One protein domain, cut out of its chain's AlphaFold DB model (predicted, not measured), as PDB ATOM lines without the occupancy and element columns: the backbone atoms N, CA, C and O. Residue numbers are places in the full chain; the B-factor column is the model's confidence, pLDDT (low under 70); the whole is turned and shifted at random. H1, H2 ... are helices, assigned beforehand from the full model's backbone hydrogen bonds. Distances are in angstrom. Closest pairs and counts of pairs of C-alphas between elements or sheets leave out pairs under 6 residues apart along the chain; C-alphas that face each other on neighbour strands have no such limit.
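This is residues 87 to 166 of the 273 residues of an uncharacterized protein of Chryseobacterium greenlandense (UniProt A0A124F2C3). Three helices, H3, H4 and H5, stand side by side in a loose triangle, each running opposite to the one before, and the short helix H2 crosses H4 at a right angle on the side away from H5. H1 meets H2 through its later residues, while its first part, residues 87 to 92, sticks out from the body at one end of the longest axis. The printed part has 80 residues with five named helices, H1 to H5 in order along the chain, and no named strand; the class is all helix. The whole is compact, with a radius of gyration of the C-alphas of 12.0 A, and spans 34 by 26 by 23 A.

H1 takes residues 87 to 100, begins with C-alpha 87 at (158.002, 147.497, 152.662) and measures 19.8 A from first to last C-alpha. H2, residues 104 to 111, is 10.7 A long. H3, residues 120 to 133, is 20.2 A long and begins with C-alpha 120 at (154.326, 169.036, 159.539). H4, residues 138 to 151, is 19.8 A long. H5, residues 158 to 166, is 12.3 A long and ends with C-alpha 166 at (148.230, 179.715, 143.469).

H4 is the hub, touching H2, H3 and H5. H2 and H4 touch and are about perpendicular at 89 degrees; their closest C-alphas, of Glu 106 and Gly 147, are 5.2 A apart. H3 and H4 form a helical hairpin at a shallow tilt of 14 degrees, opposite ways, closest at the C-alphas of Leu 131 and Glu 141, 7.2 A apart. H4 and H5 form another, at a shallow tilt of 24 degrees, opposite ways, with the C-alphas of Phe 145 and Lys 165 closest at 5.3 A. H3 and H5 are near each other. H1 touches H2 with residues 93 to 97 alone; the closest C-alphas are those of Ile 97 and Ser 104, 6.8 A apart. These two helices run opposite ways at a steep tilt of 69 degrees, only just short of about perpendicular. H1 and H4 are close but not clearly touching: the closest C-alphas, of Leu 100 and Lys 151, are 6.3 A apart. H1 is apart from H3 and H5, and H2 is apart from H5; H2 and H3 are only just apart, at 8.3 A. In H1, H2, H3, H4 and H5 every O i to N i+4 pair is within hydrogen-bond range.

The C-alphas farthest apart, those of Ser 87 and Lys 163, are 35.4 A from each other. The printed part has no cut. The links from H1 to H2 and from H3 to H4 are tight, and those from H2 to H3 and from H4 to H5 are short. Residues 87 to 92 and 132 to 139 stand free. The mean pLDDT of the printed part is 83.9; residues 113 to 115 and 134 to 136 are under 70.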
ATOM      1  N   SER A  87     159.406 147.915 152.607       75.44
ATOM      2  CA  SER A  87     158.002 147.497 152.662       75.44
ATOM      3  C   SER A  87     157.173 148.413 153.567       75.44
ATOM      4  O   SER A  87     156.088 148.838 153.174       75.44
ATOM      5  N   ALA A  88     157.707 148.787 154.733       74.94
ATOM      6  CA  ALA A  88     157.082 149.745 155.641       74.94
ATOM      7  C   ALA A  88     156.957 151.145 155.011       74.94
ATOM      8  O   ALA A  88     155.891 151.754 155.072       74.94
ATOM      9  N   GLU A  89     158.003 151.630 154.335       78.44
ATOM     10  CA  GLU A  89     157.973 152.903 153.600       78.44
ATOM     11  C   GLU A  89     156.957 152.886 152.451       78.44
ATOM     12  O   GLU A  89     156.283 153.884 152.195       78.44
ATOM     13  N   LYS A  90     156.827 151.762 151.737       77.81
ATOM     14  CA  LYS A  90     155.831 151.610 150.671       77.81
ATOM     15  C   LYS A  90     154.407 151.627 151.233       77.81
ATOM     16  O   LYS A  90     153.540 152.289 150.671       77.81
ATOM     17  N   LEU A  91     154.182 150.955 152.358       76.88
ATOM     18  CA  LEU A  91     152.878 150.908 153.016       76.88
ATOM     19  C   LEU A  91     152.477 152.279 153.588       76.88
ATOM     20  O   LEU A  91     151.326 152.690 153.450       76.88
ATOM     21  N   ALA A  92     153.432 153.026 154.151       75.19
ATOM     22  CA  ALA A  92     153.224 154.413 154.568       75.19
ATOM     23  C   ALA A  92     152.837 155.313 153.380       75.19
ATOM     24  O   ALA A  92     151.853 156.046 153.464       75.19
ATOM     25  N   ARG A  93     153.527 155.185 152.235       75.50
ATOM     26  CA  ARG A  93     153.179 155.910 150.998       75.50
ATOM     27  C   ARG A  93     151.763 155.602 150.512       75.50
ATOM     28  O   ARG A  93     151.027 156.514 150.151       75.50
ATOM     29  N   GLU A  94     151.367 154.331 150.502       76.94
ATOM     30  CA  GLU A  94     150.016 153.928 150.089       76.94
ATOM     31  C   GLU A  94     148.929 154.453 151.040       76.94
ATOM     32  O   GLU A  94     147.841 154.825 150.589       76.94
ATOM     33  N   ASN A  95     149.224 154.532 152.339       77.88
ATOM     34  CA  ASN A  95     148.321 155.121 153.325       77.88
ATOM     35  C   ASN A  95     148.167 156.634 153.136       77.88
ATOM     36  O   ASN A  95     147.040 157.129 153.199       77.88
ATOM     37  N   ASP A  96     149.245 157.363 152.847       74.69
ATOM     38  CA  ASP A  96     149.189 158.803 152.556       74.69
ATOM     39  C   ASP A  96     148.377 159.091 151.281       74.69
ATOM     40  O   ASP A  96     147.520 159.978 151.273       74.69
ATOM     41  N   ILE A  97     148.565 158.289 150.224       77.56
ATOM     42  CA  ILE A  97     147.774 158.363 148.980       77.56
ATOM     43  C   ILE A  97     146.276 158.227 149.280       77.56
ATOM     44  O   ILE A  97     145.473 159.050 148.838       77.56
ATOM     45  N   LYS A  98     145.893 157.203 150.052       78.25
ATOM     46  CA  LYS A  98     144.483 156.903 150.342       78.25
ATOM     47  C   LYS A  98     143.848 157.888 151.321       78.25
ATOM     48  O   LYS A  98     142.718 158.309 151.099       78.25
ATOM     49  N   SER A  99     144.544 158.238 152.402       82.44
ATOM     50  CA  SER A  99     143.985 159.059 153.486       82.44
ATOM     51  C   SER A  99     143.912 160.546 153.138       82.44
ATOM     52  O   SER A  99     142.956 161.216 153.523       82.44
ATOM     53  N   LEU A 100     144.888 161.057 152.378       82.31
ATOM     54  CA  LEU A 100     144.997 162.479 152.037       82.31
ATOM     55  C   LEU A 100     144.604 162.786 150.583       82.31
ATOM     56  O   LEU A 100     144.610 163.951 150.179       82.31
ATOM     57  N   GLY A 101     144.267 161.768 149.781       83.25
ATOM     58  CA  GLY A 101     143.958 161.933 148.357       83.25
ATOM     59  C   GLY A 101     145.157 162.448 147.550       83.25
ATOM     60  O   GLY A 101     144.999 163.248 146.617       83.25
ATOM     61  N   LEU A 102     146.367 162.056 147.956       84.62
ATOM     62  CA  LEU A 102     147.606 162.416 147.272       84.62
ATOM     63  C   LEU A 102     147.817 161.523 146.048       84.62
ATOM     64  O   LEU A 102     147.452 160.351 146.040       84.62
ATOM     65  N   THR A 103     148.433 162.066 145.004       84.50
ATOM     66  CA  THR A 103     148.916 161.264 143.875       84.50
ATOM     67  C   THR A 103     150.283 160.659 144.199       84.50
ATOM     68  O   THR A 103     151.017 161.177 145.041       84.50
ATOM     69  N   SER A 104     150.672 159.588 143.498       81.94
ATOM     70  CA  SER A 104     152.007 158.989 143.668       81.94
ATOM     71  C   SER A 104     153.130 160.010 143.444       81.94
ATOM     72  O   SER A 104     154.120 160.001 144.169       81.94
ATOM     73  N   THR A 105     152.958 160.909 142.473       82.44
ATOM     74  CA  THR A 105     153.931 161.958 142.140       82.44
ATOM     75  C   THR A 105     154.017 163.025 143.229       82.44
ATOM     76  O   THR A 105     155.108 163.474 143.563       82.44
ATOM     77  N   GLU A 106     152.884 163.414 143.823       82.75
ATOM     78  CA  GLU A 106     152.875 164.337 144.963       82.75
ATOM     79  C   GLU A 106     153.620 163.739 146.160       82.75
ATOM     80  O   GLU A 106     154.443 164.423 146.756       82.75
ATOM     81  N   VAL A 107     153.385 162.463 146.481       81.88
ATOM     82  CA  VAL A 107     154.081 161.780 147.583       81.88
ATOM     83  C   VAL A 107     155.582 161.681 147.323       81.88
ATOM     84  O   VAL A 107     156.377 161.976 148.209       81.88
ATOM     85  N   GLU A 108     155.981 161.307 146.109       83.88
ATOM     86  CA  GLU A 108     157.393 161.213 145.737       83.88
ATOM     87  C   GLU A 108     158.114 162.558 145.877       83.88
ATOM     88  O   GLU A 108     159.171 162.628 146.502       83.88
ATOM     89  N   ILE A 109     157.525 163.639 145.358       82.50
ATOM     90  CA  ILE A 109     158.120 164.980 145.426       82.50
ATOM     91  C   ILE A 109     158.114 165.521 146.851       82.50
ATOM     92  O   ILE A 109     159.073 166.185 147.248       82.50
ATOM     93  N   LEU A 110     157.069 165.236 147.634       81.19
ATOM     94  CA  LEU A 110     157.072 165.580 149.049       81.19
ATOM     95  C   LEU A 110     158.276 164.932 149.709       81.19
ATOM     96  O   LEU A 110     159.068 165.695 150.239       81.19
ATOM     97  N   LEU A 111     158.476 163.615 149.556       79.06
ATOM     98  CA  LEU A 111     159.577 162.810 150.118       79.06
ATOM     99  C   LEU A 111     160.988 163.182 149.637       79.06
ATOM    100  O   LEU A 111     161.968 162.765 150.252       79.06
ATOM    101  N   GLN A 112     161.119 163.997 148.588       76.50
ATOM    102  CA  GLN A 112     162.392 164.612 148.207       76.50
ATOM    103  C   GLN A 112     162.741 165.731 149.197       76.50
ATOM    104  O   GLN A 112     162.601 166.924 148.903       76.50
ATOM    105  N   HIS A 113     163.139 165.333 150.405       66.75
ATOM    106  CA  HIS A 113     163.616 166.229 151.450       66.75
ATOM    107  C   HIS A 113     165.147 166.290 151.414       66.75
ATOM    108  O   HIS A 113     165.809 165.258 151.480       66.75
ATOM    109  N   GLU A 114     165.725 167.494 151.394       62.81
ATOM    110  CA  GLU A 114     167.152 167.672 151.716       62.81
ATOM    111  C   GLU A 114     167.398 167.679 153.239       62.81
ATOM    112  O   GLU A 114     168.525 167.490 153.693       62.81
ATOM    113  N   ILE A 115     166.344 167.885 154.038       69.38
ATOM    114  CA  ILE A 115     166.392 168.084 155.492       69.38
ATOM    115  C   ILE A 115     165.459 167.060 156.165       69.38
ATOM    116  O   ILE A 115     164.348 166.859 155.669       69.38
ATOM    117  N   PRO A 116     165.851 166.428 157.290       76.06
ATOM    118  CA  PRO A 116     164.974 165.527 158.037       76.06
ATOM    119  C   PRO A 116     163.642 166.197 158.400       76.06
ATOM    120  O   PRO A 116     163.625 167.330 158.882       76.06
ATOM    121  N   VAL A 117     162.531 165.495 158.184       80.06
ATOM    122  CA  VAL A 117     161.179 165.976 158.502       80.06
ATOM    123  C   VAL A 117     160.657 165.189 159.695       80.06
ATOM    124  O   VAL A 117     160.375 164.000 159.570       80.06
ATOM    125  N   ASN A 118     160.528 165.844 160.853       84.12
ATOM    126  CA  ASN A 118     159.999 165.202 162.062       84.12
ATOM    127  C   ASN A 118     158.517 165.519 162.290       84.12
ATOM    128  O   ASN A 118     157.817 164.773 162.972       84.12
ATOM    129  N   ASN A 119     158.028 166.638 161.750       85.62
ATOM    130  CA  ASN A 119     156.644 167.078 161.891       85.62
ATOM    131  C   ASN A 119     156.194 167.914 160.677       85.62
ATOM    132  O   ASN A 119     156.988 168.261 159.802       85.62
ATOM    133  N   LEU A 120     154.905 168.263 160.639       85.81
ATOM    134  CA  LEU A 120     154.326 169.036 159.539       85.81
ATOM    135  C   LEU A 120     154.937 170.443 159.398       85.81
ATOM    136  O   LEU A 120     155.102 170.927 158.282       85.81
ATOM    137  N   ALA A 121     155.277 171.107 160.505       87.94
ATOM    138  CA  ALA A 121     155.878 172.437 160.463       87.94
ATOM    139  C   ALA A 121     157.282 172.401 159.837       87.94
ATOM    140  O   ALA A 121     157.613 173.291 159.052       87.94
ATOM    141  N   ASP A 122     158.067 171.353 160.113       87.56
ATOM    142  CA  ASP A 122     159.372 171.122 159.485       87.56
ATOM    143  C   ASP A 122     159.217 170.949 157.969       87.56
ATOM    144  O   ASP A 122     159.926 171.588 157.199       87.56
ATOM    145  N   GLU A 123     158.247 170.149 157.524       85.81
ATOM    146  CA  GLU A 123     157.990 169.916 156.096       85.81
ATOM    147  C   GLU A 123     157.610 171.208 155.359       85.81
ATOM    148  O   GLU A 123     158.133 171.507 154.281       85.81
ATOM    149  N   VAL A 124     156.740 172.019 155.970       88.06
ATOM    150  CA  VAL A 124     156.337 173.327 155.436       88.06
ATOM    151  C   VAL A 124     157.525 174.283 155.392       88.06
ATOM    152  O   VAL A 124     157.736 174.962 154.385       88.06
ATOM    153  N   LYS A 125     158.321 174.343 156.464       89.06
ATOM    154  CA  LYS A 125     159.527 175.172 156.526       89.06
ATOM    155  C   LYS A 125     160.517 174.772 155.432       89.06
ATOM    156  O   LYS A 125     160.953 175.645 154.681       89.06
ATOM    157  N   ASN A 126     160.792 173.478 155.293       85.94
ATOM    158  CA  ASN A 126     161.702 172.933 154.289       85.94
ATOM    159  C   ASN A 126     161.241 173.290 152.871       85.94
ATOM    160  O   ASN A 126     162.041 173.761 152.068       85.94
ATOM    161  N   ALA A 127     159.944 173.168 152.569       85.75
ATOM    162  CA  ALA A 127     159.413 173.563 151.264       85.75
ATOM    163  C   ALA A 127     159.626 175.056 150.959       85.75
ATOM    164  O   ALA A 127     159.980 175.422 149.840       85.75
ATOM    165  N   TYR A 128     159.478 175.938 151.952       86.94
ATOM    166  CA  TYR A 128     159.781 177.361 151.771       86.94
ATOM    167  C   TYR A 128     161.280 177.656 151.643       86.94
ATOM    168  O   TYR A 128     161.645 178.609 150.953       86.94
ATOM    169  N   GLU A 129     162.147 176.892 152.302       85.56
ATOM    170  CA  GLU A 129     163.601 177.016 152.145       85.56
ATOM    171  C   GLU A 129     164.043 176.588 150.742       85.56
ATOM    172  O   GLU A 129     164.761 177.341 150.074       85.56
ATOM    173  N   ILE A 130     163.516 175.467 150.237       81.69
ATOM    174  CA  ILE A 130     163.722 175.008 148.856       81.69
ATOM    175  C   ILE A 130     163.254 176.088 147.877       81.69
ATOM    176  O   ILE A 130     164.036 176.522 147.026       81.69
ATOM    177  N   LEU A 131     162.042 176.619 148.063       83.00
ATOM    178  CA  LEU A 131     161.490 177.686 147.227       83.00
ATOM    179  C   LEU A 131     162.324 178.984 147.256       83.00
ATOM    180  O   LEU A 131     162.321 179.755 146.300       83.00
ATOM    181  N   LYS A 132     163.063 179.270 148.330       80.50
ATOM    182  CA  LYS A 132     163.963 180.438 148.387       80.50
ATOM    183  C   LYS A 132     165.312 180.186 147.723       80.50
ATOM    184  O   LYS A 132     165.919 181.130 147.226       80.50
ATOM    185  N   SER A 133     165.774 178.939 147.710       71.19
ATOM    186  CA  SER A 133     167.098 178.566 147.201       71.19
ATOM    187  C   SER A 133     167.261 178.725 145.682       71.19
ATOM    188  O   SER A 133     168.381 178.655 145.184       71.19
ATOM    189  N   GLN A 134     166.160 178.909 144.938       64.62
ATOM    190  CA  GLN A 134     166.122 178.946 143.465       64.62
ATOM    191  C   GLN A 134     166.690 177.687 142.775       64.62
ATOM    192  O   GLN A 134     166.811 177.664 141.553       64.62
ATOM    193  N   LYS A 135     166.982 176.612 143.522       61.09
ATOM    194  CA  LYS A 135     167.430 175.305 143.011       61.09
ATOM    195  C   LYS A 135     166.262 174.391 142.606       61.09
ATOM    196  O   LYS A 135     166.269 173.206 142.917       61.09
ATOM    197  N   TYR A 136     165.229 174.911 141.957       66.94
ATOM    198  CA  TYR A 136     164.034 174.106 141.691       66.94
ATOM    199  C   TYR A 136     163.411 174.411 140.338       66.94
ATOM    200  O   TYR A 136     163.501 175.526 139.831       66.94
ATOM    201  N   PHE A 137     162.716 173.420 139.789       77.50
ATOM    202  CA  PHE A 137     161.825 173.605 138.654       77.50
ATOM    203  C   PHE A 137     160.455 174.024 139.172       77.50
ATOM    204  O   PHE A 137     159.931 173.441 140.122       77.50
ATOM    205  N   VAL A 138     159.866 175.047 138.554       85.25
ATOM    206  CA  VAL A 138     158.568 175.596 138.981       85.25
ATOM    207  C   VAL A 138     157.488 174.519 139.049       85.25
ATOM    208  O   VAL A 138     156.681 174.523 139.971       85.25
ATOM    209  N   ASP A 139     157.512 173.567 138.118       85.25
ATOM    210  CA  ASP A 139     156.560 172.457 138.071       85.25
ATOM    211  C   ASP A 139     156.673 171.528 139.279       85.25
ATOM    212  O   ASP A 139     155.658 171.170 139.877       85.25
ATOM    213  N   THR A 140     157.898 171.204 139.694       87.56
ATOM    214  CA  THR A 140     158.158 170.411 140.900       87.56
ATOM    215  C   THR A 140     157.599 171.107 142.134       87.56
ATOM    216  O   THR A 140     156.914 170.478 142.936       87.56
ATOM    217  N   GLU A 141     157.812 172.418 142.264       89.38
ATOM    218  CA  GLU A 141     157.303 173.161 143.418       89.38
ATOM    219  C   GLU A 141     155.786 173.342 143.377       89.38
ATOM    220  O   GLU A 141     155.142 173.268 144.419       89.38
ATOM    221  N   ILE A 142     155.171 173.489 142.201       90.75
ATOM    222  CA  ILE A 142     153.707 173.461 142.089       90.75
ATOM    223  C   ILE A 142     153.164 172.128 142.616       90.75
ATOM    224  O   ILE A 142     152.208 172.131 143.396       90.75
ATOM    225  N   ILE A 143     153.775 170.998 142.249       90.25
ATOM    226  CA  ILE A 143     153.347 169.678 142.734       90.25
ATOM    227  C   ILE A 143     153.586 169.550 144.247       90.25
ATOM    228  O   ILE A 143     152.673 169.147 144.971       90.25
ATOM    229  N   ARG A 144     154.755 169.973 144.751       91.12
ATOM    230  CA  ARG A 144     155.084 169.976 146.189       91.12
ATOM    231  C   ARG A 144     154.054 170.766 146.993       91.12
ATOM    232  O   ARG A 144     153.479 170.252 147.951       91.12
ATOM    233  N   PHE A 145     153.772 172.001 146.582       92.94
ATOM    234  CA  PHE A 145     152.804 172.865 147.257       92.94
ATOM    235  C   PHE A 145     151.353 172.396 147.071       92.94
ATOM    236  O   PHE A 145     150.515 172.676 147.927       92.94
ATOM    237  N   THR A 146     151.048 171.631 146.018       92.75
ATOM    238  CA  THR A 146     149.743 170.965 145.859       92.75
ATOM    239  C   THR A 146     149.577 169.822 146.861       92.75
ATOM    240  O   THR A 146     148.559 169.768 147.556       92.75
ATOM    241  N   GLY A 147     150.589 168.962 147.010       90.00
ATOM    242  CA  GLY A 147     150.599 167.911 148.029       90.00
ATOM    243  C   GLY A 147     150.539 168.482 149.450       90.00
ATOM    244  O   GLY A 147     149.715 168.058 150.263       90.00
ATOM    245  N   LEU A 148     151.329 169.524 149.734       92.06
ATOM    246  CA  LEU A 148     151.297 170.219 151.024       92.06
ATOM    247  C   LEU A 148     149.941 170.856 151.315       92.06
ATOM    248  O   LEU A 148     149.477 170.778 152.450       92.06
ATOM    249  N   ALA A 149     149.276 171.466 150.330       92.62
ATOM    250  CA  ALA A 149     147.951 172.051 150.535       92.62
ATOM    251  C   ALA A 149     146.929 170.993 150.987       92.62
ATOM    252  O   ALA A 149     146.122 171.255 151.877       92.62
ATOM    253  N   LYS A 150     147.008 169.772 150.438       92.44
ATOM    254  CA  LYS A 150     146.173 168.639 150.867       92.44
ATOM    255  C   LYS A 150     146.525 168.181 152.285       92.44
ATOM    256  O   LYS A 150     145.633 168.057 153.120       92.44
ATOM    257  N   LYS A 151     147.818 167.997 152.577       89.88
ATOM    258  CA  LYS A 151     148.314 167.512 153.881       89.88
ATOM    259  C   LYS A 151     148.062 168.494 155.028       89.88
ATOM    260  O   LYS A 151     147.846 168.088 156.163       89.88
ATOM    261  N   THR A 152     148.075 169.791 154.737       92.12
ATOM    262  CA  THR A 152     147.949 170.866 155.736       92.12
ATOM    263  C   THR A 152     146.516 171.350 155.923       92.12
ATOM    264  O   THR A 152     146.290 172.308 156.667       92.12
ATOM    265  N   LYS A 153     145.532 170.713 155.280       92.31
ATOM    266  CA  LYS A 153     144.123 171.099 155.376       92.31
ATOM    267  C   LYS A 153     143.660 171.099 156.839       92.31
ATOM    268  O   LYS A 153     143.809 170.112 157.547       92.31
ATOM    269  N   GLY A 154     143.103 172.223 157.291       90.25
ATOM    270  CA  GLY A 154     142.670 172.409 158.685       90.25
ATOM    271  C   GLY A 154     143.775 172.823 159.666       90.25
ATOM    272  O   GLY A 154     143.470 173.099 160.821       90.25
ATOM    273  N   SER A 155     145.032 172.919 159.223       92.94
ATOM    274  CA  SER A 155     146.125 173.494 160.019       92.94
ATOM    275  C   SER A 155     146.196 175.020 159.891       92.94
ATOM    276  O   SER A 155     145.613 175.620 158.983       92.94
ATOM    277  N   GLU A 156     146.996 175.654 160.752       93.19
ATOM    278  CA  GLU A 156     147.291 177.090 160.675       93.19
ATOM    279  C   GLU A 156     148.014 177.505 159.377       93.19
ATOM    280  O   GLU A 156     147.914 178.656 158.943       93.19
ATOM    281  N   PHE A 157     148.698 176.570 158.706       92.31
ATOM    282  CA  PHE A 157     149.482 176.846 157.498       92.31
ATOM    283  C   PHE A 157     148.659 176.819 156.205       92.31
ATOM    284  O   PHE A 157     149.109 177.372 155.197       92.31
ATOM    285  N   ALA A 158     147.461 176.218 156.226       92.06
ATOM    286  CA  ALA A 158     146.674 175.893 155.031       92.06
ATOM    287  C   ALA A 158     146.528 177.086 154.072       92.06
ATOM    288  O   ALA A 158     146.934 177.023 152.912       92.06
ATOM    289  N   LYS A 159     146.053 178.227 154.590       95.00
ATOM    290  CA  LYS A 159     145.820 179.445 153.792       95.00
ATOM    291  C   LYS A 159     147.097 179.986 153.151       95.00
ATOM    292  O   LYS A 159     147.073 180.514 152.040       95.00
ATOM    293  N   ARG A 160     148.222 179.902 153.866       93.94
ATOM    294  CA  ARG A 160     149.508 180.412 153.383       93.94
ATOM    295  C   ARG A 160     150.040 179.536 152.250       93.94
ATOM    296  O   ARG A 160     150.493 180.074 151.242       93.94
ATOM    297  N   ILE A 161     149.938 178.218 152.406       94.25
ATOM    298  CA  ILE A 161     150.379 177.229 151.418       94.25
ATOM    299  C   ILE A 161     149.526 177.317 150.155       94.25
ATOM    300  O   ILE A 161     150.086 177.384 149.063       94.25
ATOM    301  N   GLU A 162     148.202 177.421 150.288       93.94
ATOM    302  CA  GLU A 162     147.299 177.636 149.151       93.94
ATOM    303  C   GLU A 162     147.657 178.909 148.381       93.94
ATOM    304  O   GLU A 162     147.867 178.860 147.171       93.94
ATOM    305  N   LYS A 163     147.852 180.033 149.084       95.50
ATOM    306  CA  LYS A 163     148.260 181.294 148.450       95.50
ATOM    307  C   LYS A 163     149.597 181.170 147.713       95.50
ATOM    308  O   LYS A 163     149.764 181.760 146.645       95.50
ATOM    309  N   THR A 164     150.565 180.440 148.271       93.62
ATOM    310  CA  THR A 164     151.855 180.194 147.609       93.62
ATOM    311  C   THR A 164     151.685 179.324 146.367       93.62
ATOM    312  O   THR A 164     152.182 179.705 145.309       93.62
ATOM    313  N   LYS A 165     150.937 178.221 146.461       94.31
ATOM    314  CA  LYS A 165     150.606 177.343 145.331       94.31
ATOM    315  C   LYS A 165     149.962 178.130 144.185       94.31
ATOM    316  O   LYS A 165     150.429 178.064 143.053       94.31
ATOM    317  N   ASP A 166     148.947 178.934 144.483       93.56
ATOM    318  CA  ASP A 166     148.230 179.715 143.469       93.56
ATOM    319  C   ASP A 166     149.127 180.792 142.843       93.56
ATOM    320  O   ASP A 166     149.063 181.052 141.641       93.56
TER     321      ASP A 166